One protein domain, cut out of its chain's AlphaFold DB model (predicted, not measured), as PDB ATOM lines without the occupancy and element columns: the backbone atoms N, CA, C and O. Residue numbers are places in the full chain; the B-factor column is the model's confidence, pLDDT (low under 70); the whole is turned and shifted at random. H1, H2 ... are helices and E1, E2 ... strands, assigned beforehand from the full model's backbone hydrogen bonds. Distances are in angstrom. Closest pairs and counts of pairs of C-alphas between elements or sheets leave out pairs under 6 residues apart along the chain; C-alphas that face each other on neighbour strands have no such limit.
ATOM      1  N   LEU A 120      -2.394 -31.599 -31.806       68.50
ATOM      2  CA  LEU A 120      -2.695 -30.938 -30.542       68.50
ATOM      3  C   LEU A 120      -3.989 -31.533 -29.981       68.50
ATOM      4  O   LEU A 120      -5.102 -31.178 -30.377       68.50
ATOM      5  N   ALA A 121      -3.828 -32.482 -29.068       62.84
ATOM      6  CA  ALA A 121      -4.912 -33.077 -28.308       62.84
ATOM      7  C   ALA A 121      -4.474 -33.131 -26.848       62.84
ATOM      8  O   ALA A 121      -3.673 -33.978 -26.475       62.84
ATOM      9  N   TRP A 122      -4.947 -32.201 -26.025       58.94
ATOM     10  CA  TRP A 122      -4.755 -32.306 -24.582       58.94
ATOM     11  C   TRP A 122      -5.847 -33.217 -23.996       58.94
ATOM     12  O   TRP A 122      -7.011 -33.028 -24.358       58.94
ATOM     13  N   PRO A 123      -5.534 -34.189 -23.112       51.28
ATOM     14  CA  PRO A 123      -4.222 -34.511 -22.529       51.28
ATOM     15  C   PRO A 123      -3.367 -35.520 -23.330       51.28
ATOM     16  O   PRO A 123      -2.218 -35.754 -22.964       51.28
ATOM     17  N   ASP A 124      -3.878 -36.096 -24.421       59.38
ATOM     18  CA  ASP A 124      -3.239 -37.178 -25.202       59.38
ATOM     19  C   ASP A 124      -2.081 -36.728 -26.126       59.38
ATOM     20  O   ASP A 124      -1.828 -37.322 -27.182       59.38
ATOM     21  N   LEU A 125      -1.357 -35.666 -25.764       69.81
ATOM     22  CA  LEU A 125      -0.265 -35.144 -26.580       69.81
ATOM     23  C   LEU A 125       0.896 -36.146 -26.563       69.81
ATOM     24  O   LEU A 125       1.511 -36.373 -25.521       69.81
ATOM     25  N   ALA A 126       1.249 -36.714 -27.717       80.00
ATOM     26  CA  ALA A 126       2.423 -37.581 -27.832       80.00
ATOM     27  C   ALA A 126       3.688 -36.843 -27.355       80.00
ATOM     28  O   ALA A 126       3.877 -35.670 -27.699       80.00
ATOM     29  N   LEU A 127       4.524 -37.506 -26.543       84.62
ATOM     30  CA  LEU A 127       5.808 -36.960 -26.082       84.62
ATOM     31  C   LEU A 127       6.665 -36.513 -27.275       84.62
ATOM     32  O   LEU A 127       6.689 -37.181 -28.309       84.62
ATOM     33  N   ALA A 128       7.307 -35.354 -27.132       91.12
ATOM     34  CA  ALA A 128       8.319 -34.882 -28.067       91.12
ATOM     35  C   ALA A 128       9.585 -35.757 -28.011       91.12
ATOM     36  O   ALA A 128       9.766 -36.547 -27.084       91.12
ATOM     37  N   GLU A 129      10.485 -35.581 -28.982       94.25
ATOM     38  CA  GLU A 129      11.813 -36.215 -28.970       94.25
ATOM     39  C   GLU A 129      12.707 -35.648 -27.862       94.25
ATOM     40  O   GLU A 129      13.627 -36.323 -27.410       94.25
ATOM     41  N   VAL A 130      12.444 -34.409 -27.439       96.12
ATOM     42  CA  VAL A 130      13.193 -33.697 -26.403       96.12
ATOM     43  C   VAL A 130      12.295 -32.681 -25.692       96.12
ATOM     44  O   VAL A 130      11.392 -32.094 -26.298       96.12
ATOM     45  N   VAL A 131      12.558 -32.450 -24.405       97.69
ATOM     46  CA  VAL A 131      11.898 -31.406 -23.608       97.69
ATOM     47  C   VAL A 131      12.905 -30.334 -23.206       97.69
ATOM     48  O   VAL A 131      13.926 -30.637 -22.596       97.69
ATOM     49  N   ILE A 132      12.603 -29.070 -23.506       98.19
ATOM     50  CA  ILE A 132      13.324 -27.905 -22.987       98.19
ATOM     51  C   ILE A 132      12.597 -27.390 -21.741       98.19
ATOM     52  O   ILE A 132      11.396 -27.112 -21.771       98.19
ATOM     53  N   VAL A 133      13.336 -27.207 -20.651       98.06
ATOM     54  CA  VAL A 133      12.834 -26.652 -19.391       98.06
ATOM     55  C   VAL A 133      13.423 -25.261 -19.191       98.06
ATOM     56  O   VAL A 133      14.632 -25.118 -19.036       98.06
ATOM     57  N   CYS A 134      12.572 -24.236 -19.203       97.00
ATOM     58  CA  CYS A 134      12.956 -22.836 -19.000       97.00
ATOM     59  C   CYS A 134      12.844 -22.408 -17.526       97.00
ATOM     60  O   CYS A 134      12.221 -23.079 -16.702       97.00
ATOM     61  N   ALA A 135      13.438 -21.260 -17.188       94.88
ATOM     62  CA  ALA A 135      13.529 -20.748 -15.816       94.88
ATOM     63  C   ALA A 135      12.243 -20.094 -15.264       94.88
ATOM     64  O   ALA A 135      12.193 -19.751 -14.075       94.88
ATOM     65  N   GLY A 136      11.215 -19.901 -16.091       94.88
ATOM     66  CA  GLY A 136       9.922 -19.343 -15.693       94.88
ATOM     67  C   GLY A 136       9.129 -20.277 -14.774       94.88
ATOM     68  O   GLY A 136       9.611 -21.315 -14.316       94.88
ATOM     69  N   GLN A 137       7.890 -19.904 -14.461       95.69
ATOM     70  CA  GLN A 137       7.029 -20.715 -13.608       95.69
ATOM     71  C   GLN A 137       6.619 -22.007 -14.328       95.69
ATOM     72  O   GLN A 137       6.119 -22.002 -15.461       95.69
ATOM     73  N   LEU A 138       6.796 -23.128 -13.629       95.25
ATOM     74  CA  LEU A 138       6.330 -24.436 -14.064       95.25
ATOM     75  C   LEU A 138       4.920 -24.678 -13.509       95.25
ATOM     76  O   LEU A 138       4.757 -25.029 -12.344       95.25
ATOM     77  N   GLY A 139       3.904 -24.437 -14.339       91.31
ATOM     78  CA  GLY A 139       2.510 -24.751 -14.009       91.31
ATOM     79  C   GLY A 139       2.252 -26.261 -13.965       91.31
ATOM     80  O   GLY A 139       3.104 -27.062 -14.361       91.31
ATOM     81  N   GLU A 140       1.060 -26.663 -13.520       90.31
ATOM     82  CA  GLU A 140       0.708 -28.080 -13.337       90.31
ATOM     83  C   GLU A 140       0.847 -28.903 -14.629       90.31
ATOM     84  O   GLU A 140       1.481 -29.957 -14.613       90.31
ATOM     85  N   ALA A 141       0.337 -28.394 -15.755       88.44
ATOM     86  CA  ALA A 141       0.453 -29.049 -17.059       88.44
ATOM     87  C   ALA A 141       1.919 -29.268 -17.475       88.44
ATOM     88  O   ALA A 141       2.293 -30.356 -17.922       88.44
ATOM     89  N   GLY A 142       2.772 -28.260 -17.265       91.94
ATOM     90  CA  GLY A 142       4.206 -28.359 -17.523       91.94
ATOM     91  C   GLY A 142       4.901 -29.368 -16.606       91.94
ATOM     92  O   GLY A 142       5.743 -30.131 -17.076       91.94
ATOM     93  N   ARG A 143       4.523 -29.429 -15.321       93.38
ATOM     94  CA  ARG A 143       5.051 -30.416 -14.364       93.38
ATOM     95  C   ARG A 143       4.682 -31.841 -14.768       93.38
ATOM     96  O   ARG A 143       5.561 -32.693 -14.819       93.38
ATOM     97  N   ILE A 144       3.415 -32.081 -15.112       90.94
ATOM     98  CA  ILE A 144       2.948 -33.383 -15.612       90.94
ATOM     99  C   ILE A 144       3.746 -33.785 -16.854       90.94
ATOM    100  O   ILE A 144       4.185 -34.931 -16.959       90.94
ATOM    101  N   ARG A 145       3.983 -32.844 -17.779       90.62
ATOM    102  CA  ARG A 145       4.781 -33.137 -18.969       90.62
ATOM    103  C   ARG A 145       6.219 -33.508 -18.631       90.62
ATOM    104  O   ARG A 145       6.722 -34.491 -19.169       90.62
ATOM    105  N   LEU A 146       6.865 -32.727 -17.770       93.94
ATOM    106  CA  LEU A 146       8.243 -32.969 -17.358       93.94
ATOM    107  C   LEU A 146       8.378 -34.333 -16.669       93.94
ATOM    108  O   LEU A 146       9.268 -35.105 -17.009       93.94
ATOM    109  N   GLU A 147       7.460 -34.672 -15.764       92.75
ATOM    110  CA  GLU A 147       7.435 -35.977 -15.094       92.75
ATOM    111  C   GLU A 147       7.252 -37.131 -16.086       92.75
ATOM    112  O   GLU A 147       7.967 -38.129 -15.999       92.75
ATOM    113  N   ALA A 148       6.353 -36.987 -17.064       90.19
ATOM    114  CA  ALA A 148       6.157 -37.990 -18.109       90.19
ATOM    115  C   ALA A 148       7.409 -38.180 -18.985       90.19
ATOM    116  O   ALA A 148       7.745 -39.313 -19.336       90.19
ATOM    117  N   ALA A 149       8.111 -37.089 -19.308       90.94
ATOM    118  CA  ALA A 149       9.371 -37.125 -20.046       90.94
ATOM    119  C   ALA A 149      10.473 -37.844 -19.252       90.94
ATOM    120  O   ALA A 149      11.114 -38.737 -19.799       90.94
ATOM    121  N   ILE A 150      10.621 -37.539 -17.956       89.88
ATOM    122  CA  ILE A 150      11.575 -38.217 -17.059       89.88
ATOM    123  C   ILE A 150      11.276 -39.720 -16.988       89.88
ATOM    124  O   ILE A 150      12.175 -40.538 -17.159       89.88
ATOM    125  N   GLN A 151      10.014 -40.098 -16.760       90.38
ATOM    126  CA  GLN A 151       9.607 -41.505 -16.644       90.38
ATOM    127  C   GLN A 151       9.797 -42.295 -17.942       90.38
ATOM    128  O   GLN A 151       9.999 -43.506 -17.896       90.38
ATOM    129  N   SER A 152       9.709 -41.614 -19.083       89.94
ATOM    130  CA  SER A 152       9.869 -42.214 -20.410       89.94
ATOM    131  C   SER A 152      11.292 -42.080 -20.959       89.94
ATOM    132  O   SER A 152      11.509 -42.403 -22.123       89.94
ATOM    133  N   GLU A 153      12.235 -41.585 -20.148       92.38
ATOM    134  CA  GLU A 153      13.640 -41.372 -20.521       92.38
ATOM    135  C   GLU A 153      13.808 -40.495 -21.780       92.38
ATOM    136  O   GLU A 153      14.736 -40.672 -22.570       92.38
ATOM    137  N   ILE A 154      12.903 -39.529 -21.976       94.00
ATOM    138  CA  ILE A 154      13.030 -38.523 -23.035       94.00
ATOM    139  C   ILE A 154      14.162 -37.556 -22.656       94.00
ATOM    140  O   ILE A 154      14.186 -37.095 -21.514       94.00
ATOM    141  N   PRO A 155      15.072 -37.204 -23.585       94.75
ATOM    142  CA  PRO A 155      16.100 -36.193 -23.359       94.75
ATOM    143  C   PRO A 155      15.540 -34.872 -22.811       94.75
ATOM    144  O   PRO A 155      14.551 -34.337 -23.322       94.75
ATOM    145  N   ILE A 156      16.202 -34.324 -21.788       96.12
ATOM    146  CA  ILE A 156      15.812 -33.068 -21.132       96.12
ATOM    147  C   ILE A 156      16.944 -32.057 -21.252       96.12
ATOM    148  O   ILE A 156      18.062 -32.312 -20.805       96.12
ATOM    149  N   ILE A 157      16.633 -30.893 -21.813       96.31
ATOM    150  CA  ILE A 157      17.531 -29.743 -21.877       96.31
ATOM    151  C   ILE A 157      17.095 -28.735 -20.817       96.31
ATOM    152  O   ILE A 157      15.966 -28.244 -20.843       96.31
ATOM    153  N   ALA A 158      17.999 -28.388 -19.911       95.62
ATOM    154  CA  ALA A 158      17.816 -27.257 -19.015       95.62
ATOM    155  C   ALA A 158      18.277 -25.975 -19.721       95.62
ATOM    156  O   ALA A 158      19.446 -25.870 -20.089       95.62
ATOM    157  N   ALA A 159      17.378 -25.011 -19.918       94.69
ATOM    158  CA  ALA A 159      17.743 -23.670 -20.365       94.69
ATOM    159  C   ALA A 159      18.103 -22.828 -19.134       94.69
ATOM    160  O   ALA A 159      17.210 -22.360 -18.418       94.69
ATOM    161  N   ASP A 160      19.405 -22.717 -18.877       90.31
ATOM    162  CA  ASP A 160      20.019 -22.006 -17.757       90.31
ATOM    163  C   ASP A 160      19.300 -22.292 -16.416       90.31
ATOM    164  O   ASP A 160      19.235 -23.448 -15.972       90.31
ATOM    165  N   GLY A 161      18.668 -21.290 -15.793       90.50
ATOM    166  CA  GLY A 161      17.945 -21.427 -14.530       90.50
ATOM    167  C   GLY A 161      16.746 -22.387 -14.557       90.50
ATOM    168  O   GLY A 161      16.148 -22.646 -13.510       90.50
ATOM    169  N   GLY A 162      16.370 -22.936 -15.717       93.69
ATOM    170  CA  GLY A 162      15.382 -24.010 -15.841       93.69
ATOM    171  C   GLY A 162      15.793 -25.305 -15.142       93.69
ATOM    172  O   GLY A 162      14.930 -26.085 -14.739       93.69
ATOM    173  N   LEU A 163      17.094 -25.489 -14.895       92.88
ATOM    174  CA  LEU A 163      17.638 -26.636 -14.171       92.88
ATOM    175  C   LEU A 163      17.002 -26.846 -12.790       92.88
ATOM    176  O   LEU A 163      16.799 -27.982 -12.371       92.88
ATOM    177  N   LYS A 164      16.601 -25.763 -12.109       92.00
ATOM    178  CA  LYS A 164      15.970 -25.815 -10.776       92.00
ATOM    179  C   LYS A 164      14.683 -26.645 -10.720       92.00
ATOM    180  O   LYS A 164      14.256 -27.036  -9.638       92.00
ATOM    181  N   HIS A 165      14.037 -26.859 -11.867       94.56
ATOM    182  CA  HIS A 165      12.782 -27.601 -11.968       94.56
ATOM    183  C   HIS A 165      12.986 -29.105 -12.175       94.56
ATOM    184  O   HIS A 165      12.017 -29.859 -12.132       94.56
ATOM    185  N   ILE A 166      14.218 -29.549 -12.429       92.69
ATOM    186  CA  ILE A 166      14.520 -30.918 -12.838       92.69
ATOM    187  C   ILE A 166      15.108 -31.682 -11.653       92.69
ATOM    188  O   ILE A 166      16.106 -31.279 -11.064       92.69
ATOM    189  N   THR A 167      14.500 -32.817 -11.310       86.94
ATOM    190  CA  THR A 167      14.947 -33.708 -10.221       86.94
ATOM    191  C   THR A 167      15.572 -35.013 -10.733       86.94
ATOM    192  O   THR A 167      15.763 -35.955  -9.968       86.94
ATOM    193  N   GLY A 168      15.884 -35.074 -12.031       82.06
ATOM    194  CA  GLY A 168      16.396 -36.250 -12.736       82.06
ATOM    195  C   GLY A 168      17.565 -35.928 -13.677       82.06
ATOM    196  O   GLY A 168      18.145 -34.844 -13.582       82.06
ATOM    197  N   PRO A 169      17.941 -36.863 -14.570       83.88
ATOM    198  CA  PRO A 169      19.047 -36.660 -15.496       83.88
ATOM    199  C   PRO A 169      18.754 -35.529 -16.487       83.88
ATOM    200  O   PRO A 169      17.625 -35.353 -16.945       83.88
ATOM    201  N   VAL A 170      19.807 -34.792 -16.834       90.00
ATOM    202  CA  VAL A 170      19.780 -33.693 -17.801       90.00
ATOM    203  C   VAL A 170      20.709 -34.062 -18.948       90.00
ATOM    204  O   VAL A 170      21.886 -34.340 -18.727       90.00
ATOM    205  N   GLU A 171      20.171 -34.077 -20.167       91.44
ATOM    206  CA  GLU A 171      20.940 -34.348 -21.387       91.44
ATOM    207  C   GLU A 171      21.904 -33.201 -21.674       91.44
ATOM    208  O   GLU A 171      23.045 -33.456 -22.050       91.44
ATOM    209  N   ALA A 172      21.452 -31.955 -21.493       91.44
ATOM    210  CA  ALA A 172      22.262 -30.760 -21.687       91.44
ATOM    211  C   ALA A 172      21.799 -29.593 -20.801       91.44
ATOM    212  O   ALA A 172      20.603 -29.330 -20.687       91.44
ATOM    213  N   LEU A 173      22.752 -28.861 -20.226       92.25
ATOM    214  CA  LEU A 173      22.527 -27.546 -19.625       92.25
ATOM    215  C   LEU A 173      22.997 -26.478 -20.616       92.25
ATOM    216  O   LEU A 173      24.173 -26.461 -20.964       92.25
ATOM    217  N   VAL A 174      22.091 -25.626 -21.094       91.88
ATOM    218  CA  VAL A 174      22.351 -24.648 -22.161       91.88
ATOM    219  C   VAL A 174      22.076 -23.237 -21.658       91.88
ATOM    220  O   VAL A 174      20.978 -22.974 -21.176       91.88
ATOM    221  N   GLY A 175      23.031 -22.324 -21.821       87.94
ATOM    222  CA  GLY A 175      22.877 -20.915 -21.453       87.94
ATOM    223  C   GLY A 175      24.215 -20.230 -21.201       87.94
ATOM    224  O   GLY A 175      25.274 -20.819 -21.432       87.94
ATOM    225  N   ASP A 176      24.165 -18.993 -20.713       82.81
ATOM    226  CA  ASP A 176      25.344 -18.284 -20.192       82.81
ATOM    227  C   ASP A 176      25.661 -18.633 -18.723       82.81
ATOM    228  O   ASP A 176      26.709 -18.240 -18.212       82.81
ATOM    229  N   LEU A 177      24.813 -19.449 -18.085       81.00
ATOM    230  CA  LEU A 177      25.026 -20.059 -16.770       81.00
ATOM    231  C   LEU A 177      25.136 -19.047 -15.623       81.00
ATOM    232  O   LEU A 177      25.716 -19.357 -14.581       81.00
ATOM    233  N   ASP A 178      24.579 -17.845 -15.788       76.94
ATOM    234  CA  ASP A 178      24.621 -16.798 -14.763       76.94
ATOM    235  C   ASP A 178      23.677 -17.069 -13.573       76.94
ATOM    236  O   ASP A 178      23.821 -16.471 -12.501       76.94
ATOM    237  N   SER A 179      22.752 -18.018 -13.743       72.81
ATOM    238  CA  SER A 179      21.725 -18.376 -12.765       72.81
ATOM    239  C   SER A 179      21.977 -19.716 -12.061       72.81
ATOM    240  O   SER A 179      21.178 -20.120 -11.209       72.81
ATOM    241  N   VAL A 180      23.068 -20.417 -12.385       74.44
ATOM    242  CA  VAL A 180      23.445 -21.717 -11.798       74.44
ATOM    243  C   VAL A 180      24.757 -21.615 -11.014       74.44
ATOM    244  O   VAL A 180      25.616 -20.792 -11.308       74.44
ATOM    245  N   THR A 181      24.930 -22.438  -9.976       74.31
ATOM    246  CA  THR A 181      26.171 -22.458  -9.182       74.31
ATOM    247  C   THR A 181      27.227 -23.372  -9.807       74.31
ATOM    248  O   THR A 181      26.885 -24.345 -10.480       74.31
ATOM    249  N   GLU A 182      28.514 -23.116  -9.537       68.25
ATOM    250  CA  GLU A 182      29.634 -23.945 -10.028       68.25
ATOM    251  C   GLU A 182      29.462 -25.435  -9.680       68.25
ATOM    252  O   GLU A 182      29.636 -26.290 -10.543       68.25
ATOM    253  N   GLU A 183      29.007 -25.754  -8.463       62.56
ATOM    254  CA  GLU A 183      28.748 -27.137  -8.024       62.56
ATOM    255  C   GLU A 183      27.715 -27.864  -8.905       62.56
ATOM    256  O   GLU A 183      27.820 -29.065  -9.155       62.56
ATOM    257  N   ILE A 184      26.706 -27.139  -9.392       69.25
ATOM    258  CA  ILE A 184      25.641 -27.683 -10.240       69.25
ATOM    259  C   ILE A 184      26.147 -27.903 -11.674       69.25
ATOM    260  O   ILE A 184      25.790 -28.891 -12.324       69.25
ATOM    261  N   VAL A 185      26.997 -27.000 -12.159       67.12
ATOM    262  CA  VAL A 185      27.648 -27.108 -13.470       67.12
ATOM    263  C   VAL A 185      28.583 -28.321 -13.495       67.12
ATOM    264  O   VAL A 185      28.509 -29.120 -14.424       67.12
ATOM    265  N   GLU A 186      29.392 -28.517 -12.451       63.03
ATOM    266  CA  GLU A 186      30.304 -29.666 -12.328       63.03
ATOM    267  C   GLU A 186      29.574 -31.017 -12.259       63.03
ATOM    268  O   GLU A 186      30.087 -32.028 -12.740       63.03
ATOM    269  N   ALA A 187      28.367 -31.045 -11.687       62.97
ATOM    270  CA  ALA A 187      27.542 -32.249 -11.603       62.97
ATOM    271  C   ALA A 187      26.784 -32.578 -12.907       62.97
ATOM    272  O   ALA A 187      26.255 -33.685 -13.047       62.97
ATOM    273  N   SER A 188      26.705 -31.638 -13.853       66.75
ATOM    274  CA  SER A 188      25.933 -31.793 -15.088       66.75
ATOM    275  C   SER A 188      26.748 -32.507 -16.170       66.75
ATOM    276  O   SER A 188      27.856 -32.099 -16.503       66.75
ATOM    277  N   MET A 189      26.189 -33.572 -16.758       63.12
ATOM    278  CA  MET A 189      26.937 -34.450 -17.673       63.12
ATOM    279  C   MET A 189      27.355 -33.777 -18.987       63.12
ATOM    280  O   MET A 189      28.421 -34.108 -19.501       63.12
ATOM    281  N   ASN A 190      26.565 -32.836 -19.517       77.31
ATOM    282  CA  ASN A 190      26.919 -32.059 -20.709       77.31
ATOM    283  C   ASN A 190      26.516 -30.591 -20.530       77.31
ATOM    284  O   ASN A 190      25.348 -30.219 -20.654       77.31
ATOM    285  N   VAL A 191      27.498 -29.743 -20.248       78.44
ATOM    286  CA  VAL A 191      27.305 -28.295 -20.156       78.44
ATOM    287  C   VAL A 191      27.628 -27.667 -21.509       78.44
ATOM    288  O   VAL A 191      28.728 -27.822 -22.039       78.44
ATOM    289  N   HIS A 192      26.662 -26.947 -22.063       80.06
ATOM    290  CA  HIS A 192      26.767 -26.193 -23.303       80.06
ATOM    291  C   HIS A 192      26.705 -24.704 -22.989       80.06
ATOM    292  O   HIS A 192      25.643 -24.084 -22.987       80.06
ATOM    293  N   TYR A 193      27.882 -24.152 -22.722       78.75
ATOM    294  CA  TYR A 193      28.054 -22.723 -22.528       78.75
ATOM    295  C   TYR A 193      27.911 -21.978 -23.861       78.75
ATOM    296  O   TYR A 193      28.589 -22.316 -24.835       78.75
ATOM    297  N   ASP A 194      27.036 -20.976 -23.890       79.12
ATOM    298  CA  ASP A 194      26.836 -20.066 -25.020       79.12
ATOM    299  C   ASP A 194      26.707 -18.629 -24.485       79.12
ATOM    300  O   ASP A 194      25.709 -18.261 -23.850       79.12
ATOM    301  N   ASP A 195      27.752 -17.833 -24.724       75.94
ATOM    302  CA  ASP A 195      27.922 -16.450 -24.266       75.94
ATOM    303  C   ASP A 195      27.303 -15.403 -25.207       75.94
ATOM    304  O   ASP A 195      27.434 -14.197 -24.972       75.94
ATOM    305  N   ASP A 196      26.593 -15.829 -26.257       82.88
ATOM    306  CA  ASP A 196      25.914 -14.914 -27.166       82.88
ATOM    307  C   ASP A 196      24.703 -14.257 -26.487       82.88
ATOM    308  O   ASP A 196      23.564 -14.730 -26.549       82.88
ATOM    309  N   SER A 197      24.963 -13.103 -25.877       80.00
ATOM    310  CA  SER A 197      23.966 -12.233 -25.238       80.00
ATOM    311  C   SER A 197      22.886 -11.685 -26.181       80.00
ATOM    312  O   SER A 197      21.919 -11.086 -25.710       80.00
ATOM    313  N   SER A 198      23.005 -11.873 -27.504       83.56
ATOM    314  CA  SER A 198      21.938 -11.495 -28.437       83.56
ATOM    315  C   SER A 198      20.761 -12.479 -28.439       83.56
ATOM    316  O   SER A 198      19.676 -12.125 -28.906       83.56
ATOM    317  N   ASN A 199      20.945 -13.691 -27.901       87.12
ATOM    318  CA  ASN A 199      19.919 -14.728 -27.840       87.12
ATOM    319  C   ASN A 199      19.478 -14.995 -26.402       87.12
ATOM    320  O   ASN A 199      20.293 -15.049 -25.488       87.12
ATOM    321  N   THR A 200      18.187 -15.264 -26.218       91.81
ATOM    322  CA  THR A 200      17.685 -15.816 -24.955       91.81
ATOM    323  C   THR A 200      18.115 -17.274 -24.794       91.81
ATOM    324  O   THR A 200      18.359 -17.964 -25.789       91.81
ATOM    325  N   ASP A 201      18.120 -17.793 -23.567       92.94
ATOM    326  CA  ASP A 201      18.494 -19.196 -23.321       92.94
ATOM    327  C   ASP A 201      17.548 -20.190 -23.990       92.94
ATOM    328  O   ASP A 201      17.978 -21.253 -24.431       92.94
ATOM    329  N   LEU A 202      16.279 -19.816 -24.187       95.94
ATOM    330  CA  LEU A 202      15.355 -20.607 -24.997       95.94
ATOM    331  C   LEU A 202      15.818 -20.698 -26.462       95.94
ATOM    332  O   LEU A 202      15.786 -21.778 -27.050       95.94
ATOM    333  N   VAL A 203      16.275 -19.595 -27.063       95.31
ATOM    334  CA  VAL A 203      16.804 -19.608 -28.438       95.31
ATOM    335  C   VAL A 203      18.094 -20.428 -28.513       95.31
ATOM    336  O   VAL A 203      18.250 -21.226 -29.438       95.31
ATOM    337  N   LYS A 204      18.996 -20.287 -27.532       94.50
ATOM    338  CA  LYS A 204      20.220 -21.101 -27.432       94.50
ATOM    339  C   LYS A 204      19.878 -22.595 -27.324       94.50
ATOM    340  O   LYS A 204      20.423 -23.409 -28.069       94.50
ATOM    341  N   ALA A 205      18.898 -22.959 -26.495       95.69
ATOM    342  CA  ALA A 205      18.413 -24.332 -26.358       95.69
ATOM    343  C   ALA A 205      17.795 -24.873 -27.663       95.69
ATOM    344  O   ALA A 205      18.117 -25.986 -28.072       95.69
ATOM    345  N   LEU A 206      16.980 -24.090 -28.380       95.56
ATOM    346  CA  LEU A 206      16.426 -24.483 -29.688       95.56
ATOM    347  C   LEU A 206      17.516 -24.670 -30.764       95.56
ATOM    348  O   LEU A 206      17.437 -25.588 -31.590       95.56
ATOM    349  N   LYS A 207      18.571 -23.845 -30.746       92.81
ATOM    350  CA  LYS A 207      19.757 -24.044 -31.597       92.81
ATOM    351  C   LYS A 207      20.482 -25.338 -31.233       92.81
ATOM    352  O   LYS A 207      20.836 -26.102 -32.133       92.81
ATOM    353  N   HIS A 208      20.646 -25.617 -29.938       92.69
ATOM    354  CA  HIS A 208      21.222 -26.873 -29.468       92.69
ATOM    355  C   HIS A 208      20.402 -28.078 -29.958       92.69
ATOM    356  O   HIS A 208      20.973 -28.976 -30.573       92.69
ATOM    357  N   VAL A 209      19.073 -28.056 -29.812       93.19
ATOM    358  CA  VAL A 209      18.165 -29.087 -30.354       93.19
ATOM    359  C   VAL A 209      18.417 -29.328 -31.842       93.19
ATOM    360  O   VAL A 209      18.628 -30.466 -32.265       93.19
ATOM    361  N   THR A 210      18.464 -28.251 -32.628       91.12
ATOM    362  CA  THR A 210      18.720 -28.325 -34.074       91.12
ATOM    363  C   THR A 210      20.076 -28.977 -34.360       91.12
ATOM    364  O   THR A 210      20.179 -29.834 -35.235       91.12
ATOM    365  N   SER A 211      21.118 -28.625 -33.598       90.62
ATOM    366  CA  SER A 211      22.466 -29.190 -33.759       90.62
ATOM    367  C   SER A 211      22.541 -30.696 -33.473       90.62
ATOM    368  O   SER A 211      23.413 -31.384 -34.004       90.62
ATOM    369  N   ARG A 212      21.612 -31.215 -32.660       89.44
ATOM    370  CA  ARG A 212      21.477 -32.639 -32.319       89.44
ATOM    371  C   ARG A 212      20.605 -33.407 -33.317       89.44
ATOM    372  O   ARG A 212      20.585 -34.633 -33.277       89.44
ATOM    373  N   GLY A 213      19.935 -32.704 -34.232       90.31
ATOM    374  CA  GLY A 213      19.052 -33.287 -35.243       90.31
ATOM    375  C   GLY A 213      17.656 -33.642 -34.730       90.31
ATOM    376  O   GLY A 213      16.917 -34.315 -35.445       90.31
ATOM    377  N   TRP A 214      17.287 -33.198 -33.524       92.00
ATOM    378  CA  TRP A 214      15.922 -33.333 -33.018       92.00
ATOM    379  C   TRP A 214      14.997 -32.342 -33.721       92.00
ATOM    380  O   TRP A 214      15.363 -31.199 -34.000       92.00
ATOM    381  N   THR A 215      13.781 -32.794 -33.998       90.50
ATOM    382  CA  THR A 215      12.783 -32.049 -34.769       90.50
ATOM    383  C   THR A 215      11.475 -31.871 -34.018       90.50
ATOM    384  O   THR A 215      10.737 -30.956 -34.353       90.50
ATOM    385  N   SER A 216      11.190 -32.674 -32.991       92.31
ATOM    386  CA  SER A 216      10.001 -32.521 -32.147       92.31
ATOM    387  C   SER A 216      10.384 -32.086 -30.737       92.31
ATOM    388  O   SER A 216      11.144 -32.780 -30.064       92.31
ATOM    389  N   VAL A 217       9.852 -30.948 -30.286       95.75
ATOM    390  CA  VAL A 217      10.254 -30.274 -29.046       95.75
ATOM    391  C   VAL A 217       9.035 -29.892 -28.220       95.75
ATOM    392  O   VAL A 217       8.110 -29.247 -28.723       95.75
ATOM    393  N   ASP A 218       9.067 -30.221 -26.931       96.75
ATOM    394  CA  ASP A 218       8.197 -29.583 -25.946       96.75
ATOM    395  C   ASP A 218       8.966 -28.566 -25.117       96.75
ATOM    396  O   ASP A 218      10.116 -28.795 -24.749       96.75
ATOM    397  N   ILE A 219       8.319 -27.453 -24.787       97.94
ATOM    398  CA  ILE A 219       8.883 -26.410 -23.937       97.94
ATOM    399  C   ILE A 219       7.976 -26.219 -22.723       97.94
ATOM    400  O   ILE A 219       6.776 -25.972 -22.861       97.94
ATOM    401  N   VAL A 220       8.563 -26.294 -21.532       97.81
ATOM    402  CA  VAL A 220       7.889 -26.075 -20.244       97.81
ATOM    403  C   VAL A 220       8.630 -25.023 -19.414       97.81
ATOM    404  O   VAL A 220       9.749 -24.630 -19.742       97.81
ATOM    405  N   GLY A 221       8.021 -24.560 -18.319       97.06
ATOM    406  CA  GLY A 221       8.651 -23.572 -17.432       97.06
ATOM    407  C   GLY A 221       8.696 -22.166 -18.037       97.06
ATOM    408  O   GLY A 221       9.665 -21.442 -17.854       97.06
ATOM    409  N   ILE A 222       7.667 -21.789 -18.794       96.12
ATOM    410  CA  ILE A 222       7.593 -20.519 -19.542       96.12
ATOM    411  C   ILE A 222       6.512 -19.560 -19.022       96.12
ATOM    412  O   ILE A 222       6.331 -18.482 -19.582       96.12
ATOM    413  N   ASN A 223       5.781 -19.925 -17.963       94.19
ATOM    414  CA  ASN A 223       4.738 -19.060 -17.404       94.19
ATOM    415  C   ASN A 223       5.352 -17.923 -16.562       94.19
ATOM    416  O   ASN A 223       6.470 -18.034 -16.047       94.19
ATOM    417  N   GLY A 224       4.590 -16.846 -16.365       91.19
ATOM    418  CA  GLY A 224       4.991 -15.701 -15.538       91.19
ATOM    419  C   GLY A 224       6.034 -14.787 -16.197       91.19
ATOM    420  O   GLY A 224       6.180 -14.748 -17.411       91.19
ATOM    421  N   GLY A 225       6.767 -14.006 -15.404       89.00
ATOM    422  CA  GLY A 225       7.752 -13.056 -15.936       89.00
ATOM    423  C   GLY A 225       7.138 -11.778 -16.523       89.00
ATOM    424  O   GLY A 225       5.941 -11.516 -16.416       89.00
ATOM    425  N   SER A 226       7.991 -10.924 -17.091       91.44
ATOM    426  CA  SER A 226       7.563  -9.646 -17.670       91.44
ATOM    427  C   SER A 226       6.921  -9.839 -19.048       91.44
ATOM    428  O   SER A 226       7.193 -10.813 -19.747       91.44
ATOM    429  N   LEU A 227       6.122  -8.865 -19.495       92.19
ATOM    430  CA  LEU A 227       5.555  -8.876 -20.852       92.19
ATOM    431  C   LEU A 227       6.637  -8.988 -21.937       92.19
ATOM    432  O   LEU A 227       6.439  -9.676 -22.932       92.19
ATOM    433  N   GLY A 228       7.795  -8.352 -21.727       92.38
ATOM    434  CA  GLY A 228       8.937  -8.475 -22.633       92.38
ATOM    435  C   GLY A 228       9.464  -9.910 -22.720       92.38
ATOM    436  O   GLY A 228       9.750 -10.384 -23.813       92.38
ATOM    437  N   HIS A 229       9.520 -10.627 -21.594       90.00
ATOM    438  CA  HIS A 229       9.912 -12.038 -21.568       90.00
ATOM    439  C   HIS A 229       8.905 -12.926 -22.313       90.00
ATOM    440  O   HIS A 229       9.296 -13.767 -23.118       90.00
ATOM    441  N   GLN A 230       7.605 -12.692 -22.114       93.56
ATOM    442  CA  GLN A 230       6.549 -13.417 -22.826       93.56
ATOM    443  C   GLN A 230       6.600 -13.181 -24.343       93.56
ATOM    444  O   GLN A 230       6.515 -14.125 -25.127       93.56
ATOM    445  N   LEU A 231       6.832 -11.935 -24.772       94.44
ATOM    446  CA  LEU A 231       7.054 -11.621 -26.186       94.44
ATOM    447  C   LEU A 231       8.312 -12.298 -26.743       94.44
ATOM    448  O   LEU A 231       8.301 -12.740 -27.889       94.44
ATOM    449  N   ALA A 232       9.376 -12.421 -25.945       93.88
ATOM    450  CA  ALA A 232      10.594 -13.111 -26.358       93.88
ATOM    451  C   ALA A 232      10.371 -14.618 -26.567       93.88
ATOM    452  O   ALA A 232      10.909 -15.177 -27.520       93.88
ATOM    453  N   ILE A 233       9.541 -15.268 -25.740       95.44
ATOM    454  CA  ILE A 233       9.134 -16.670 -25.936       95.44
ATOM    455  C   ILE A 233       8.380 -16.826 -27.263       95.44
ATOM    456  O   ILE A 233       8.744 -17.670 -28.080       95.44
ATOM    457  N   ILE A 234       7.380 -15.975 -27.519       95.81
ATOM    458  CA  ILE A 234       6.634 -15.981 -28.788       95.81
ATOM    459  C   ILE A 234       7.584 -15.773 -29.971       95.81
ATOM    460  O   ILE A 234       7.518 -16.514 -30.948       95.81
ATOM    461  N   GLY A 235       8.501 -14.806 -29.869       95.19
ATOM    462  CA  GLY A 235       9.518 -14.540 -30.884       95.19
ATOM    463  C   GLY A 235      10.424 -15.744 -31.148       95.19
ATOM    464  O   GLY A 235      10.656 -16.081 -32.308       95.19
ATOM    465  N   ALA A 236      10.877 -16.440 -30.104       95.38
ATOM    466  CA  ALA A 236      11.702 -17.643 -30.227       95.38
ATOM    467  C   ALA A 236      10.975 -18.772 -30.978       95.38
ATOM    468  O   ALA A 236      11.567 -19.431 -31.829       95.38
ATOM    469  N   ILE A 237       9.679 -18.966 -30.718       95.19
ATOM    470  CA  ILE A 237       8.873 -19.994 -31.397       95.19
ATOM    471  C   ILE A 237       8.558 -19.564 -32.835       95.19
ATOM    472  O   ILE A 237       8.693 -20.364 -33.759       95.19
ATOM    473  N   ALA A 238       8.179 -18.303 -33.051       93.81
ATOM    474  CA  ALA A 238       7.869 -17.759 -34.375       93.81
ATOM    475  C   ALA A 238       9.072 -17.811 -35.329       93.81
ATOM    476  O   ALA A 238       8.898 -17.975 -36.534       93.81
ATOM    477  N   THR A 239      10.282 -17.692 -34.783       90.62
ATOM    478  CA  THR A 239      11.545 -17.758 -35.531       90.62
ATOM    479  C   THR A 239      12.218 -19.130 -35.473       90.62
ATOM    480  O   THR A 239      13.301 -19.303 -36.035       90.62
ATOM    481  N   SER A 240      11.579 -20.125 -34.845       88.38
ATOM    482  CA  SER A 240      12.033 -21.513 -34.926       88.38
ATOM    483  C   SER A 240      11.991 -21.997 -36.379       88.38
ATOM    484  O   SER A 240      11.152 -21.573 -37.179       88.38
ATOM    485  N   GLY A 241      12.939 -22.860 -36.750       78.31
ATOM    486  CA  GLY A 241      13.031 -23.358 -38.120       78.31
ATOM    487  C   GLY A 241      11.749 -24.081 -38.541       78.31
ATOM    488  O   GLY A 241      11.197 -24.864 -37.773       78.31
ATOM    489  N   ALA A 242      11.308 -23.880 -39.788       72.75
ATOM    490  CA  ALA A 242      10.113 -24.537 -40.334       72.75
ATOM    491  C   ALA A 242      10.200 -26.079 -40.333       72.75
ATOM    492  O   ALA A 242       9.194 -26.758 -40.486       72.75
ATOM    493  N   SER A 243      11.397 -26.642 -40.146       77.62
ATOM    494  CA  SER A 243      11.634 -28.078 -39.991       77.62
ATOM    495  C   SER A 243      11.493 -28.589 -38.548       77.62
ATOM    496  O   SER A 243      11.867 -29.728 -38.276       77.62
ATOM    497  N   MET A 244      11.014 -27.768 -37.614       86.81
ATOM    498  CA  MET A 244      10.859 -28.131 -36.206       86.81
ATOM    499  C   MET A 244       9.387 -28.067 -35.795       86.81
ATOM    500  O   MET A 244       8.706 -27.087 -36.063       86.81
ATOM    501  N   ASP A 245       8.892 -29.100 -35.124       91.06
ATOM    502  CA  ASP A 245       7.629 -29.127 -34.394       91.06
ATOM    503  C   ASP A 245       7.884 -28.646 -32.959       91.06
ATOM    504  O   ASP A 245       8.400 -29.398 -32.133       91.06
ATOM    505  N   VAL A 246       7.501 -27.404 -32.660       95.00
ATOM    506  CA  VAL A 246       7.647 -26.805 -31.328       95.00
ATOM    507  C   VAL A 246       6.281 -26.661 -30.666       95.00
ATOM    508  O   VAL A 246       5.383 -26.037 -31.235       95.00
ATOM    509  N   CYS A 247       6.145 -27.188 -29.447       95.31
ATOM    510  CA  CYS A 247       4.956 -27.033 -28.610       95.31
ATOM    511  C   CYS A 247       5.326 -26.542 -27.203       95.31
ATOM    512  O   CYS A 247       5.998 -27.219 -26.430       95.31
ATOM    513  N   CYS A 248       4.859 -25.357 -26.854       96.19
ATOM    514  CA  CYS A 248       4.928 -24.775 -25.528       96.19
ATOM    515  C   CYS A 248       3.712 -25.193 -24.705       96.19
ATOM    516  O   CYS A 248       2.574 -25.032 -25.147       96.19
ATOM    517  N   ILE A 249       3.957 -25.683 -23.491       94.31
ATOM    518  CA  ILE A 249       2.915 -26.113 -22.560       94.31
ATOM    519  C   ILE A 249       2.823 -25.078 -21.444       94.31
ATOM    520  O   ILE A 249       3.710 -24.974 -20.588       94.31
ATOM    521  N   LEU A 250       1.748 -24.299 -21.486       93.00
ATOM    522  CA  LEU A 250       1.418 -23.282 -20.499       93.00
ATOM    523  C   LEU A 250       0.448 -23.854 -19.461       93.00
ATOM    524  O   LEU A 250      -0.034 -24.980 -19.573       93.00
ATOM    525  N   GLU A 251       0.195 -23.086 -18.407       88.94
ATOM    526  CA  GLU A 251      -0.779 -23.465 -17.380       88.94
ATOM    527  C   GLU A 251      -2.220 -23.453 -17.910       88.94
ATOM    528  O   GLU A 251      -3.027 -24.306 -17.546       88.94
ATOM    529  N   ASP A 252      -2.532 -22.517 -18.804       87.19
ATOM    530  CA  ASP A 252      -3.870 -22.247 -19.326       87.19
ATOM    531  C   ASP A 252      -4.053 -22.621 -20.803       87.19
ATOM    532  O   ASP A 252      -5.127 -22.393 -21.364       87.19
ATOM    533  N   GLY A 253      -3.046 -23.231 -21.431       90.81
ATOM    534  CA  GLY A 253      -3.127 -23.609 -22.833       90.81
ATOM    535  C   GLY A 253      -1.847 -24.179 -23.429       90.81
ATOM    536  O   GLY A 253      -0.872 -24.494 -22.745       90.81
ATOM    537  N   LEU A 254      -1.859 -24.290 -24.754       93.12
ATOM    538  CA  LEU A 254      -0.700 -24.632 -25.573       93.12
ATOM    539  C   LEU A 254      -0.401 -23.491 -26.538       93.12
ATOM    540  O   LEU A 254      -1.323 -22.868 -27.059       93.12
ATOM    541  N   LEU A 255       0.873 -23.287 -26.851       95.50
ATOM    542  CA  LEU A 255       1.318 -22.435 -27.952       95.50
ATOM    543  C   LEU A 255       2.249 -23.251 -28.842       95.50
ATOM    544  O   LEU A 255       3.253 -23.764 -28.371       95.50
ATOM    545  N   ALA A 256       1.955 -23.384 -30.125       94.94
ATOM    546  CA  ALA A 256       2.772 -24.178 -31.033       94.94
ATOM    547  C   ALA A 256       3.002 -23.444 -32.349       94.94
ATOM    548  O   ALA A 256       2.163 -22.657 -32.789       94.94
ATOM    549  N   ASN A 257       4.118 -23.730 -33.013       94.38
ATOM    550  CA  ASN A 257       4.272 -23.342 -34.413       94.38
ATOM    551  C   ASN A 257       3.423 -24.244 -35.324       94.38
ATOM    552  O   ASN A 257       2.991 -25.324 -34.919       94.38
ATOM    553  N   VAL A 258       3.179 -23.816 -36.560       92.50
ATOM    554  CA  VAL A 258       2.468 -24.593 -37.584       92.50
ATOM    555  C   VAL A 258       3.400 -24.793 -38.785       92.50
ATOM    556  O   VAL A 258       3.392 -23.957 -39.692       92.50
ATOM    557  N   PRO A 259       4.214 -25.868 -38.799       85.69
ATOM    558  CA  PRO A 259       5.183 -26.122 -39.867       85.69
ATOM    559  C   PRO A 259       4.516 -26.253 -41.238       85.69
ATOM    560  O   PRO A 259       4.715 -25.415 -42.102       85.69
ATOM    561  N   GLU A 260       3.656 -27.257 -41.409       86.38
ATOM    562  CA  GLU A 260       2.877 -27.491 -42.636       86.38
ATOM    563  C   GLU A 260       1.389 -27.578 -42.309       86.38
ATOM    564  O   GLU A 260       0.544 -26.981 -42.966       86.38
ATOM    565  N   TYR A 261       1.052 -28.281 -41.234       89.19
ATOM    566  CA  TYR A 261      -0.291 -28.298 -40.686       89.19
ATOM    567  C   TYR A 261      -0.243 -28.538 -39.178       89.19
ATOM    568  O   TYR A 261       0.812 -28.828 -38.624       89.19
ATOM    569  N   ARG A 262      -1.385 -28.405 -38.505       89.94
ATOM    570  CA  ARG A 262      -1.659 -28.863 -37.137       89.94
ATOM    571  C   ARG A 262      -3.088 -29.361 -37.081       89.94
ATOM    572  O   ARG A 262      -3.970 -28.760 -37.688       89.94
ATOM    573  N   ASN A 263      -3.329 -30.409 -36.304       88.44
ATOM    574  CA  ASN A 263      -4.690 -30.823 -35.989       88.44
ATOM    575  C   ASN A 263      -5.041 -30.429 -34.559       88.44
ATOM    576  O   ASN A 263      -4.231 -30.621 -33.658       88.44
ATOM    577  N   VAL A 264      -6.256 -29.931 -34.368       86.31
ATOM    578  CA  VAL A 264      -6.873 -29.653 -33.072       86.31
ATOM    579  C   VAL A 264      -8.068 -30.586 -32.922       86.31
ATOM    580  O   VAL A 264      -8.925 -30.646 -33.809       86.31
ATOM    581  N   SER A 265      -8.128 -31.336 -31.821       83.19
ATOM    582  CA  SER A 265      -9.294 -32.180 -31.529       83.19
ATOM    583  C   SER A 265     -10.554 -31.325 -31.373       83.19
ATOM    584  O   SER A 265     -10.535 -30.311 -30.678       83.19
ATOM    585  N   GLY A 266     -11.666 -31.747 -31.981       78.50
ATOM    586  CA  GLY A 266     -12.967 -31.092 -31.780       78.50
ATOM    587  C   GLY A 266     -13.655 -31.474 -30.466       78.50
ATOM    588  O   GLY A 266     -14.727 -30.957 -30.146       78.50
ATOM    589  N   GLN A 267     -13.084 -32.413 -29.706       77.75
ATOM    590  CA  GLN A 267     -13.660 -32.873 -28.446       77.75
ATOM    591  C   GLN A 267     -13.670 -31.742 -27.415       77.75
ATOM    592  O   GLN A 267     -12.637 -31.156 -27.119       77.75
ATOM    593  N   GLY A 268     -14.846 -31.448 -26.858       76.56
ATOM    594  CA  GLY A 268     -15.022 -30.322 -25.936       76.56
ATOM    595  C   GLY A 268     -15.078 -28.955 -26.623       76.56
ATOM    596  O   GLY A 268     -15.208 -27.959 -25.924       76.56
ATOM    597  N   GLN A 269     -15.028 -28.911 -27.962       81.19
ATOM    598  CA  GLN A 269     -15.072 -27.691 -28.773       81.19
ATOM    599  C   GLN A 269     -14.121 -26.597 -28.263       81.19
ATOM    600  O   GLN A 269     -14.571 -25.494 -27.944       81.19
ATOM    601  N   PRO A 270     -12.813 -26.888 -28.154       85.75
ATOM    602  CA  PRO A 270     -11.874 -25.961 -27.547       85.75
ATOM    603  C   PRO A 270     -11.748 -24.678 -28.372       85.75
ATOM    604  O   PRO A 270     -11.859 -24.685 -29.608       85.75
ATOM    605  N   SER A 271     -11.482 -23.579 -27.667       93.19
ATOM    606  CA  SER A 271     -11.066 -22.331 -28.296       93.19
ATOM    607  C   SER A 271      -9.626 -22.449 -28.756       93.19
ATOM    608  O   SER A 271      -8.775 -23.002 -28.057       93.19
ATOM    609  N   PHE A 272      -9.351 -21.905 -29.931       95.06
ATOM    610  CA  PHE A 272      -7.995 -21.770 -30.424       95.06
ATOM    611  C   PHE A 272      -7.843 -20.470 -31.205       95.06
ATOM    612  O   PHE A 272      -8.808 -19.919 -31.734       95.06
ATOM    613  N   SER A 273      -6.616 -19.986 -31.311       96.06
ATOM    614  CA  SER A 273      -6.275 -18.813 -32.109       96.06
ATOM    615  C   SER A 273      -5.110 -19.119 -33.038       96.06
ATOM    616  O   SER A 273      -4.236 -19.905 -32.691       96.06
ATOM    617  N   VAL A 274      -5.080 -18.492 -34.212       96.69
ATOM    618  CA  VAL A 274      -3.994 -18.622 -35.192       96.69
ATOM    619  C   VAL A 274      -3.486 -17.233 -35.559       96.69
ATOM    620  O   VAL A 274      -4.275 -16.361 -35.916       96.69
ATOM    621  N   PHE A 275      -2.175 -17.022 -35.484       96.25
ATOM    622  CA  PHE A 275      -1.541 -15.733 -35.760       96.25
ATOM    623  C   PHE A 275      -0.321 -15.907 -36.661       96.25
ATOM    624  O   PHE A 275       0.494 -16.801 -36.439       96.25
ATOM    625  N   SER A 276      -0.179 -15.025 -37.652       94.94
ATOM    626  CA  SER A 276       1.050 -14.894 -38.438       94.94
ATOM    627  C   SER A 276       1.938 -13.831 -37.798       94.94
ATOM    628  O   SER A 276       1.571 -12.660 -37.772       94.94
ATOM    629  N   PHE A 277       3.091 -14.238 -37.273       92.69
ATOM    630  CA  PHE A 277       4.119 -13.345 -36.725       92.69
ATOM    631  C   PHE A 277       5.229 -13.009 -37.739       92.69
ATOM    632  O   PHE A 277       6.051 -12.135 -37.471       92.69
ATOM    633  N   GLY A 278       5.255 -13.688 -38.892       82.00
ATOM    634  CA  GLY A 278       6.034 -13.283 -40.069       82.00
ATOM    635  C   GLY A 278       5.282 -12.260 -40.930       82.00
ATOM    636  O   GLY A 278       4.208 -11.805 -40.540       82.00
ATOM    637  N   GLU A 279       5.813 -11.931 -42.115       81.44
ATOM    638  CA  GLU A 279       5.170 -10.978 -43.041       81.44
ATOM    639  C   GLU A 279       3.722 -11.386 -43.348       81.44
ATOM    640  O   GLU A 279       2.790 -10.658 -43.016       81.44
ATOM    641  N   THR A 280       3.531 -12.581 -43.913       91.19
ATOM    642  CA  THR A 280       2.210 -13.150 -44.205       91.19
ATOM    643  C   THR A 280       2.267 -14.676 -44.198       91.19
ATOM    644  O   THR A 280       3.295 -15.246 -44.562       91.19
ATOM    645  N   SER A 281       1.154 -15.333 -43.873       92.81
ATOM    646  CA  SER A 281       0.985 -16.784 -44.027       92.81
ATOM    647  C   SER A 281      -0.308 -17.102 -44.773       92.81
ATOM    648  O   SER A 281      -1.346 -16.518 -44.471       92.81
ATOM    649  N   THR A 282      -0.285 -18.048 -45.713       95.19
ATOM    650  CA  THR A 282      -1.503 -18.524 -46.395       95.19
ATOM    651  C   THR A 282      -2.076 -19.732 -45.662       95.19
ATOM    652  O   THR A 282      -1.420 -20.773 -45.565       95.19
ATOM    653  N   VAL A 283      -3.303 -19.600 -45.152       96.06
ATOM    654  CA  VAL A 283      -3.876 -20.511 -44.158       96.06
ATOM    655  C   VAL A 283      -5.247 -21.040 -44.573       96.06
ATOM    656  O   VAL A 283      -6.119 -20.284 -45.000       96.06
ATOM    657  N   SER A 284      -5.468 -22.344 -44.374       96.50
ATOM    658  CA  SER A 284      -6.821 -22.928 -44.335       96.50
ATOM    659  C   SER A 284      -7.133 -23.461 -42.939       96.50
ATOM    660  O   SER A 284      -6.288 -24.102 -42.315       96.50
ATOM    661  N   LEU A 285      -8.364 -23.243 -42.473       96.69
ATOM    662  CA  LEU A 285      -8.913 -23.804 -41.235       96.69
ATOM    663  C   LEU A 285     -10.125 -24.666 -41.597       96.69
ATOM    664  O   LEU A 285     -11.209 -24.136 -41.843       96.69
ATOM    665  N   LYS A 286      -9.957 -25.990 -41.638       95.88
ATOM    666  CA  LYS A 286     -11.039 -26.938 -41.954       95.88
ATOM    667  C   LYS A 286     -11.527 -27.600 -40.678       95.88
ATOM    668  O   LYS A 286     -10.716 -28.169 -39.971       95.88
ATOM    669  N   GLY A 287     -12.829 -27.539 -40.393       93.81
ATOM    670  CA  GLY A 287     -13.425 -28.099 -39.166       93.81
ATOM    671  C   GLY A 287     -13.615 -27.091 -38.024       93.81
ATOM    672  O   GLY A 287     -14.197 -27.447 -36.999       93.81
ATOM    673  N   ALA A 288     -13.193 -25.840 -38.225       95.88
ATOM    674  CA  ALA A 288     -13.367 -24.732 -37.289       95.88
ATOM    675  C   ALA A 288     -14.704 -23.997 -37.497       95.88
ATOM    676  O   ALA A 288     -15.244 -23.981 -38.606       95.88
ATOM    677  N   LYS A 289     -15.210 -23.325 -36.453       96.88
ATOM    678  CA  LYS A 289     -16.430 -22.502 -36.512       96.88
ATOM    679  C   LYS A 289     -16.306 -21.388 -37.546       96.88
ATOM    680  O   LYS A 289     -17.213 -21.197 -38.352       96.88
ATOM    681  N   TRP A 290     -15.183 -20.675 -37.520       96.75
ATOM    682  CA  TRP A 290     -14.824 -19.695 -38.539       96.75
ATOM    683  C   TRP A 290     -13.760 -20.322 -39.438       96.75
ATOM    684  O   TRP A 290     -12.566 -20.264 -39.152       96.75
ATOM    685  N   SER A 291     -14.211 -21.022 -40.478       96.25
ATOM    686  CA  SER A 291     -13.321 -21.672 -41.444       96.25
ATOM    687  C   SER A 291     -12.620 -20.641 -42.334       96.25
ATOM    688  O   SER A 291     -13.194 -19.599 -42.643       96.25
ATOM    689  N   LEU A 292     -11.404 -20.963 -42.774       95.88
ATOM    690  CA  LEU A 292     -10.646 -20.207 -43.777       95.88
ATOM    691  C   LEU A 292     -10.257 -21.161 -44.908       95.88
ATOM    692  O   LEU A 292      -9.991 -22.337 -44.645       95.88
ATOM    693  N   GLU A 293     -10.185 -20.670 -46.142       96.38
ATOM    694  CA  GLU A 293      -9.715 -21.448 -47.290       96.38
ATOM    695  C   GLU A 293      -8.701 -20.629 -48.088       96.38
ATOM    696  O   GLU A 293      -9.076 -19.710 -48.807       96.38
ATOM    697  N   GLN A 294      -7.418 -20.969 -47.938       95.62
ATOM    698  CA  GLN A 294      -6.286 -20.288 -48.575       95.62
ATOM    699  C   GLN A 294      -6.279 -18.767 -48.357       95.62
ATOM    700  O   GLN A 294      -5.864 -17.997 -49.221       95.62
ATOM    701  N   GLU A 295      -6.707 -18.334 -47.173       95.69
ATOM    702  CA  GLU A 295      -6.734 -16.923 -46.802       95.69
ATOM    703  C   GLU A 295      -5.336 -16.453 -46.402       95.69
ATOM    704  O   GLU A 295      -4.577 -17.184 -45.763       95.69
ATOM    705  N   THR A 296      -4.982 -15.221 -46.764       95.06
ATOM    706  CA  THR A 296      -3.703 -14.628 -46.356       95.06
ATOM    707  C   THR A 296      -3.866 -13.948 -45.002       95.06
ATOM    708  O   THR A 296      -4.629 -12.995 -44.865       95.06
ATOM    709  N   LEU A 297      -3.148 -14.446 -43.997       94.31
ATOM    710  CA  LEU A 297      -3.080 -13.861 -42.665       94.31
ATOM    711  C   LEU A 297      -1.828 -12.997 -42.531       94.31
ATOM    712  O   LEU A 297      -0.707 -13.487 -42.653       94.31
ATOM    713  N   GLU A 298      -2.037 -11.730 -42.199       93.75
ATOM    714  CA  GLU A 298      -1.024 -10.838 -41.630       93.75
ATOM    715  C   GLU A 298      -1.153 -10.831 -40.098       93.75
ATOM    716  O   GLU A 298      -2.128 -11.369 -39.546       93.75
ATOM    717  N   LEU A 299      -0.216 -10.182 -39.397       93.75
ATOM    718  CA  LEU A 299      -0.342  -9.955 -37.957       93.75
ATOM    719  C   LEU A 299      -1.580  -9.093 -37.665       93.75
ATOM    720  O   LEU A 299      -1.579  -7.871 -37.797       93.75
ATOM    721  N   SER A 300      -2.659  -9.759 -37.271       91.94
ATOM    722  CA  SER A 300      -3.979  -9.172 -37.077       91.94
ATOM    723  C   SER A 300      -4.785 -10.006 -36.085       91.94
ATOM    724  O   SER A 300      -4.345 -11.057 -35.627       91.94
ATOM    725  N   THR A 301      -5.998  -9.563 -35.765       92.25
ATOM    726  CA  THR A 301      -6.924 -10.300 -34.895       92.25
ATOM    727  C   THR A 301      -7.830 -11.274 -35.648       92.25
ATOM    728  O   THR A 301      -8.691 -11.889 -35.025       92.25
ATOM    729  N   LEU A 302      -7.663 -11.434 -36.969       91.38
ATOM    730  CA  LEU A 302      -8.573 -12.232 -37.799       91.38
ATOM    731  C   LEU A 302      -8.637 -13.705 -37.368       91.38
ATOM    732  O   LEU A 302      -9.710 -14.302 -37.384       91.38
ATOM    733  N   GLY A 303      -7.507 -14.282 -36.958       91.56
ATOM    734  CA  GLY A 303      -7.438 -15.670 -36.499       91.56
ATOM    735  C   GLY A 303      -7.691 -15.865 -35.001       91.56
ATOM    736  O   GLY A 303      -7.497 -16.972 -34.506       91.56
ATOM    737  N   ALA A 304      -8.097 -14.828 -34.263       94.19
ATOM    738  CA  ALA A 304      -8.294 -14.906 -32.818       94.19
ATOM    739  C   ALA A 304      -9.640 -15.547 -32.429       94.19
ATOM    740  O   ALA A 304     -10.662 -15.298 -33.067       94.19
ATOM    741  N   ARG A 305      -9.652 -16.287 -31.308       93.00
ATOM    742  CA  ARG A 305     -10.855 -16.831 -30.638       93.00
ATOM    743  C   ARG A 305     -11.750 -17.679 -31.547       93.00
ATOM    744  O   ARG A 305     -12.971 -17.514 -31.556       93.00
ATOM    745  N   ASN A 306     -11.150 -18.579 -32.317       95.19
ATOM    746  CA  ASN A 306     -11.867 -19.576 -33.100       95.19
ATOM    747  C   ASN A 306     -12.303 -20.764 -32.223       95.19
ATOM    748  O   ASN A 306     -11.894 -20.871 -31.075       95.19
ATOM    749  N   ILE A 307     -13.150 -21.653 -32.744       94.44
ATOM    750  CA  ILE A 307     -13.643 -22.836 -32.020       94.44
ATOM    751  C   ILE A 307     -13.504 -24.061 -32.918       94.44
ATOM    752  O   ILE A 307     -13.993 -24.051 -34.050       94.44
ATOM    753  N   ALA A 308     -12.882 -25.131 -32.421       91.56
ATOM    754  CA  ALA A 308     -12.789 -26.402 -33.137       91.56
ATOM    755  C   ALA A 308     -14.113 -27.178 -33.011       91.56
ATOM    756  O   ALA A 308     -14.303 -27.973 -32.097       91.56
ATOM    757  N   VAL A 309     -15.074 -26.922 -33.908       90.88
ATOM    758  CA  VAL A 309     -16.411 -27.559 -33.850       90.88
ATOM    759  C   VAL A 309     -16.382 -29.035 -34.241       90.88
ATOM    760  O   VAL A 309     -17.224 -29.804 -33.785       90.88
ATOM    761  N   ASN A 310     -15.407 -29.412 -35.063       90.25
ATOM    762  CA  ASN A 310     -15.019 -30.776 -35.395       90.25
ATOM    763  C   ASN A 310     -13.500 -30.906 -35.225       90.25
ATOM    764  O   ASN A 310     -12.817 -29.936 -34.882       90.25
ATOM    765  N   ASN A 311     -12.951 -32.084 -35.533       88.81
ATOM    766  CA  ASN A 311     -11.507 -32.222 -35.717       88.81
ATOM    767  C   ASN A 311     -11.044 -31.201 -36.756       88.81
ATOM    768  O   ASN A 311     -11.467 -31.243 -37.914       88.81
ATOM    769  N   THR A 312     -10.248 -30.245 -36.290       90.94
ATOM    770  CA  THR A 312      -9.878 -29.065 -37.055       90.94
ATOM    771  C   THR A 312      -8.462 -29.215 -37.568       90.94
ATOM    772  O   THR A 312      -7.548 -29.420 -36.777       90.94
ATOM    773  N   THR A 313      -8.265 -29.062 -38.872       93.38
ATOM    774  CA  THR A 313      -6.937 -28.990 -39.481       93.38
ATOM    775  C   THR A 313      -6.627 -27.541 -39.826       93.38
ATOM    776  O   THR A 313      -7.338 -26.909 -40.612       93.38
ATOM    777  N   VAL A 314      -5.547 -27.027 -39.246       94.81
ATOM    778  CA  VAL A 314      -4.918 -25.754 -39.599       94.81
ATOM    779  C   VAL A 314      -3.804 -26.063 -40.585       94.81
ATOM    780  O   VAL A 314      -2.912 -26.829 -40.251       94.81
ATOM    781  N   THR A 315      -3.859 -25.521 -41.799       94.38
ATOM    782  CA  THR A 315      -2.867 -25.771 -42.863       94.38
ATOM    783  C   THR A 315      -2.094 -24.496 -43.174       94.38
ATOM    784  O   THR A 315      -2.721 -23.469 -43.412       94.38
ATOM    785  N   ASN A 316      -0.767 -24.582 -43.214       92.44
ATOM    786  CA  ASN A 316       0.184 -23.570 -43.671       92.44
ATOM    787  C   ASN A 316       0.654 -23.936 -45.091       92.44
ATOM    788  O   ASN A 316       1.589 -24.718 -45.256       92.44
ATOM    789  N   HIS A 317      -0.003 -23.406 -46.128       88.81
ATOM    790  CA  HIS A 317       0.140 -23.896 -47.516       88.81
ATOM    791  C   HIS A 317       1.555 -23.785 -48.100       88.81
ATOM    792  O   HIS A 317       1.873 -24.485 -49.057       88.81
ATOM    793  N   PHE A 318       2.398 -22.922 -47.534       86.81
ATOM    794  CA  PHE A 318       3.762 -22.683 -48.014       86.81
ATOM    795  C   PHE A 318       4.822 -22.895 -46.934       86.81
ATOM    796  O   PHE A 318       5.968 -22.491 -47.123       86.81
ATOM    797  N   ALA A 319       4.436 -23.494 -45.803       84.00
ATOM    798  CA  ALA A 319       5.290 -23.653 -44.634       84.00
ATOM    799  C   ALA A 319       6.014 -22.351 -44.234       84.00
ATOM    800  O   ALA A 319       7.194 -22.357 -43.874       84.00
ATOM    801  N   THR A 320       5.318 -21.211 -44.341       85.88
ATOM    802  CA  THR A 320       5.895 -19.909 -44.000       85.88
ATOM    803  C   THR A 320       6.218 -19.878 -42.507       85.88
ATOM    804  O   THR A 320       5.333 -20.179 -41.694       85.88
ATOM    805  N   PRO A 321       7.455 -19.525 -42.116       86.88
ATOM    806  CA  PRO A 321       7.801 -19.364 -40.711       86.88
ATOM    807  C   PRO A 321       6.905 -18.331 -40.024       86.88
ATOM    808  O   PRO A 321       6.420 -17.386 -40.648       86.88
ATOM    809  N   GLY A 322       6.714 -18.491 -38.716       91.88
ATOM    810  CA  GLY A 322       5.972 -17.532 -37.903       91.88
ATOM    811  C   GLY A 322       4.461 -17.749 -37.828       91.88
ATOM    812  O   GLY A 322       3.805 -16.976 -37.133       91.88
ATOM    813  N   LEU A 323       3.893 -18.781 -38.465       95.00
ATOM    814  CA  LEU A 323       2.508 -19.169 -38.188       95.00
ATOM    815  C   LEU A 323       2.436 -19.917 -36.855       95.00
ATOM    816  O   LEU A 323       2.981 -21.015 -36.726       95.00
ATOM    817  N   LEU A 324       1.754 -19.332 -35.873       96.00
ATOM    818  CA  LEU A 324       1.554 -19.920 -34.553       96.00
ATOM    819  C   LEU A 324       0.077 -20.222 -34.306       96.00
ATOM    820  O   LEU A 324      -0.807 -19.490 -34.752       96.00
ATOM    821  N   ILE A 325      -0.174 -21.285 -33.550       95.62
ATOM    822  CA  ILE A 325      -1.483 -21.660 -33.028       95.62
ATOM    823  C   ILE A 325      -1.437 -21.677 -31.500       95.62
ATOM    824  O   ILE A 325      -0.520 -22.244 -30.909       95.62
ATOM    825  N   ALA A 326      -2.436 -21.073 -30.866       95.25
ATOM    826  CA  ALA A 326      -2.671 -21.163 -29.433       95.25
ATOM    827  C   ALA A 326      -3.951 -21.968 -29.182       95.25
ATOM    828  O   ALA A 326      -4.959 -21.712 -29.839       95.25
ATOM    829  N   LEU A 327      -3.914 -22.932 -28.266       92.38
ATOM    830  CA  LEU A 327      -5.077 -23.701 -27.813       92.38
ATOM    831  C   LEU A 327      -5.374 -23.317 -26.366       92.38
ATOM    832  O   LEU A 327      -4.508 -23.497 -25.515       92.38
ATOM    833  N   ASP A 328      -6.583 -22.844 -26.082       88.75
ATOM    834  CA  ASP A 328      -6.961 -22.387 -24.745       88.75
ATOM    835  C   ASP A 328      -7.622 -23.531 -23.959       88.75
ATOM    836  O   ASP A 328      -8.595 -24.130 -24.423       88.75
ATOM    837  N   PHE A 329      -7.150 -23.818 -22.743       79.31
ATOM    838  CA  PHE A 329      -7.778 -24.815 -21.865       79.31
ATOM    839  C   PHE A 329      -9.014 -24.268 -21.140       79.31
ATOM    840  O   PHE A 329      -9.913 -25.033 -20.800       79.31
TER     841      PHE A 329
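AT A GLANCE: This is residues 120 to 329 of the 332 residues of the protein "TPK_catalytic domain-containing protein" of Euryarchaeota archaeon (UniProt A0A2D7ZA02). A long, strongly twisted sheet runs through the domain: E1 to E6 form a parallel slab with H1 and H2 on one side and H4 and H5 on the other, and E7 to E13, antiparallel, fold back on themselves into a partly closed lobe. H3 sits at the slab's far tip. The printed part has 210 residues, with five helices and 13 strands in the order E1 H1 E2 H2 E3 H3 E4 H4 E5 H5 E6, then E7 to E13; the class is mixed. It is compact, with a radius of gyration of the C-alphas of 17.1 A, yet elongated, spanning 55 by 33 by 32 A.

IN THESE COORDINATES: E1, residues 130 to 133, begins at C-alpha 130, (13.193, -33.697, -26.403). H1 is 140 to 151, 16.4 A; E2 156 to 159; H2 160 to 165; E3 172 to 175; H3 182 to 187; E4 191 to 193; H4 201 to 212, 16.4 A; E5 216 to 220; H5 227 to 238, 16.3 A; E6 245 to 249. E7 is 253 to 257; E8 261 to 264; E9 271 to 276, 17.5 A; E10 281 to 288, 17.7 A; E11 292 to 297; E12 306 to 316, 16.5 A. E13, 323 to 328, 16.8 A, ends at C-alpha 328, (-6.961, -22.387, -24.745).

HOW THE PARTS SIT: In the branched sheet E1 is parallel to E2, N 157 and O 131 2.8 A apart, and to E5, N 132 and O 218 2.8 A. E1, H1, E2; E2, H2, E3; E3, H3, E4; and E5, H5, E6 are strand-helix-strand units, parallel neighbours joined through a helix, with right-handed crossovers. E6 and E7 form a hairpin, N 248 and O 255 2.7 A. E13 has antiparallel neighbours E7, N 256 and O 325 2.8 A, and E9, N 273 and O 326 2.8 A. E12 bends by 125 degrees at residue 309; E8 and E9 lie on one side of it, E10 on the other, N 313 and O 286 2.8 A. E10 and E11 form a hairpin, N 283 and O 295 2.8 A. H1 is on the sheet over E1 and E5, at a height of 9.0 A; C-alphas 142 and 220 are its closest to E5, 5.1 A. H2 is on it at 6.8 A. The sheet curls round H4; H5 only grazes it. H4 and H5 only just touch, with 3 pairs of C-alphas within 8 A, closest 203 and 236, 5.8 A. H3 is only just not on the sheet, with 4 pairs within 10 A. Every O i to N i+4 pair is within hydrogen-bond range in H1, H3, H4 and H5; H2 has 0 of 2, but 3 of 3 O i to N i+3.

THE WHOLE: The C-alphas farthest apart are Glu 183 and Glu 293, 55.3 A. The printed part has no cut and no long link. Mean pLDDT of the printed part is 89.0, under 70 at residues 120 to 125 and 182 to 189.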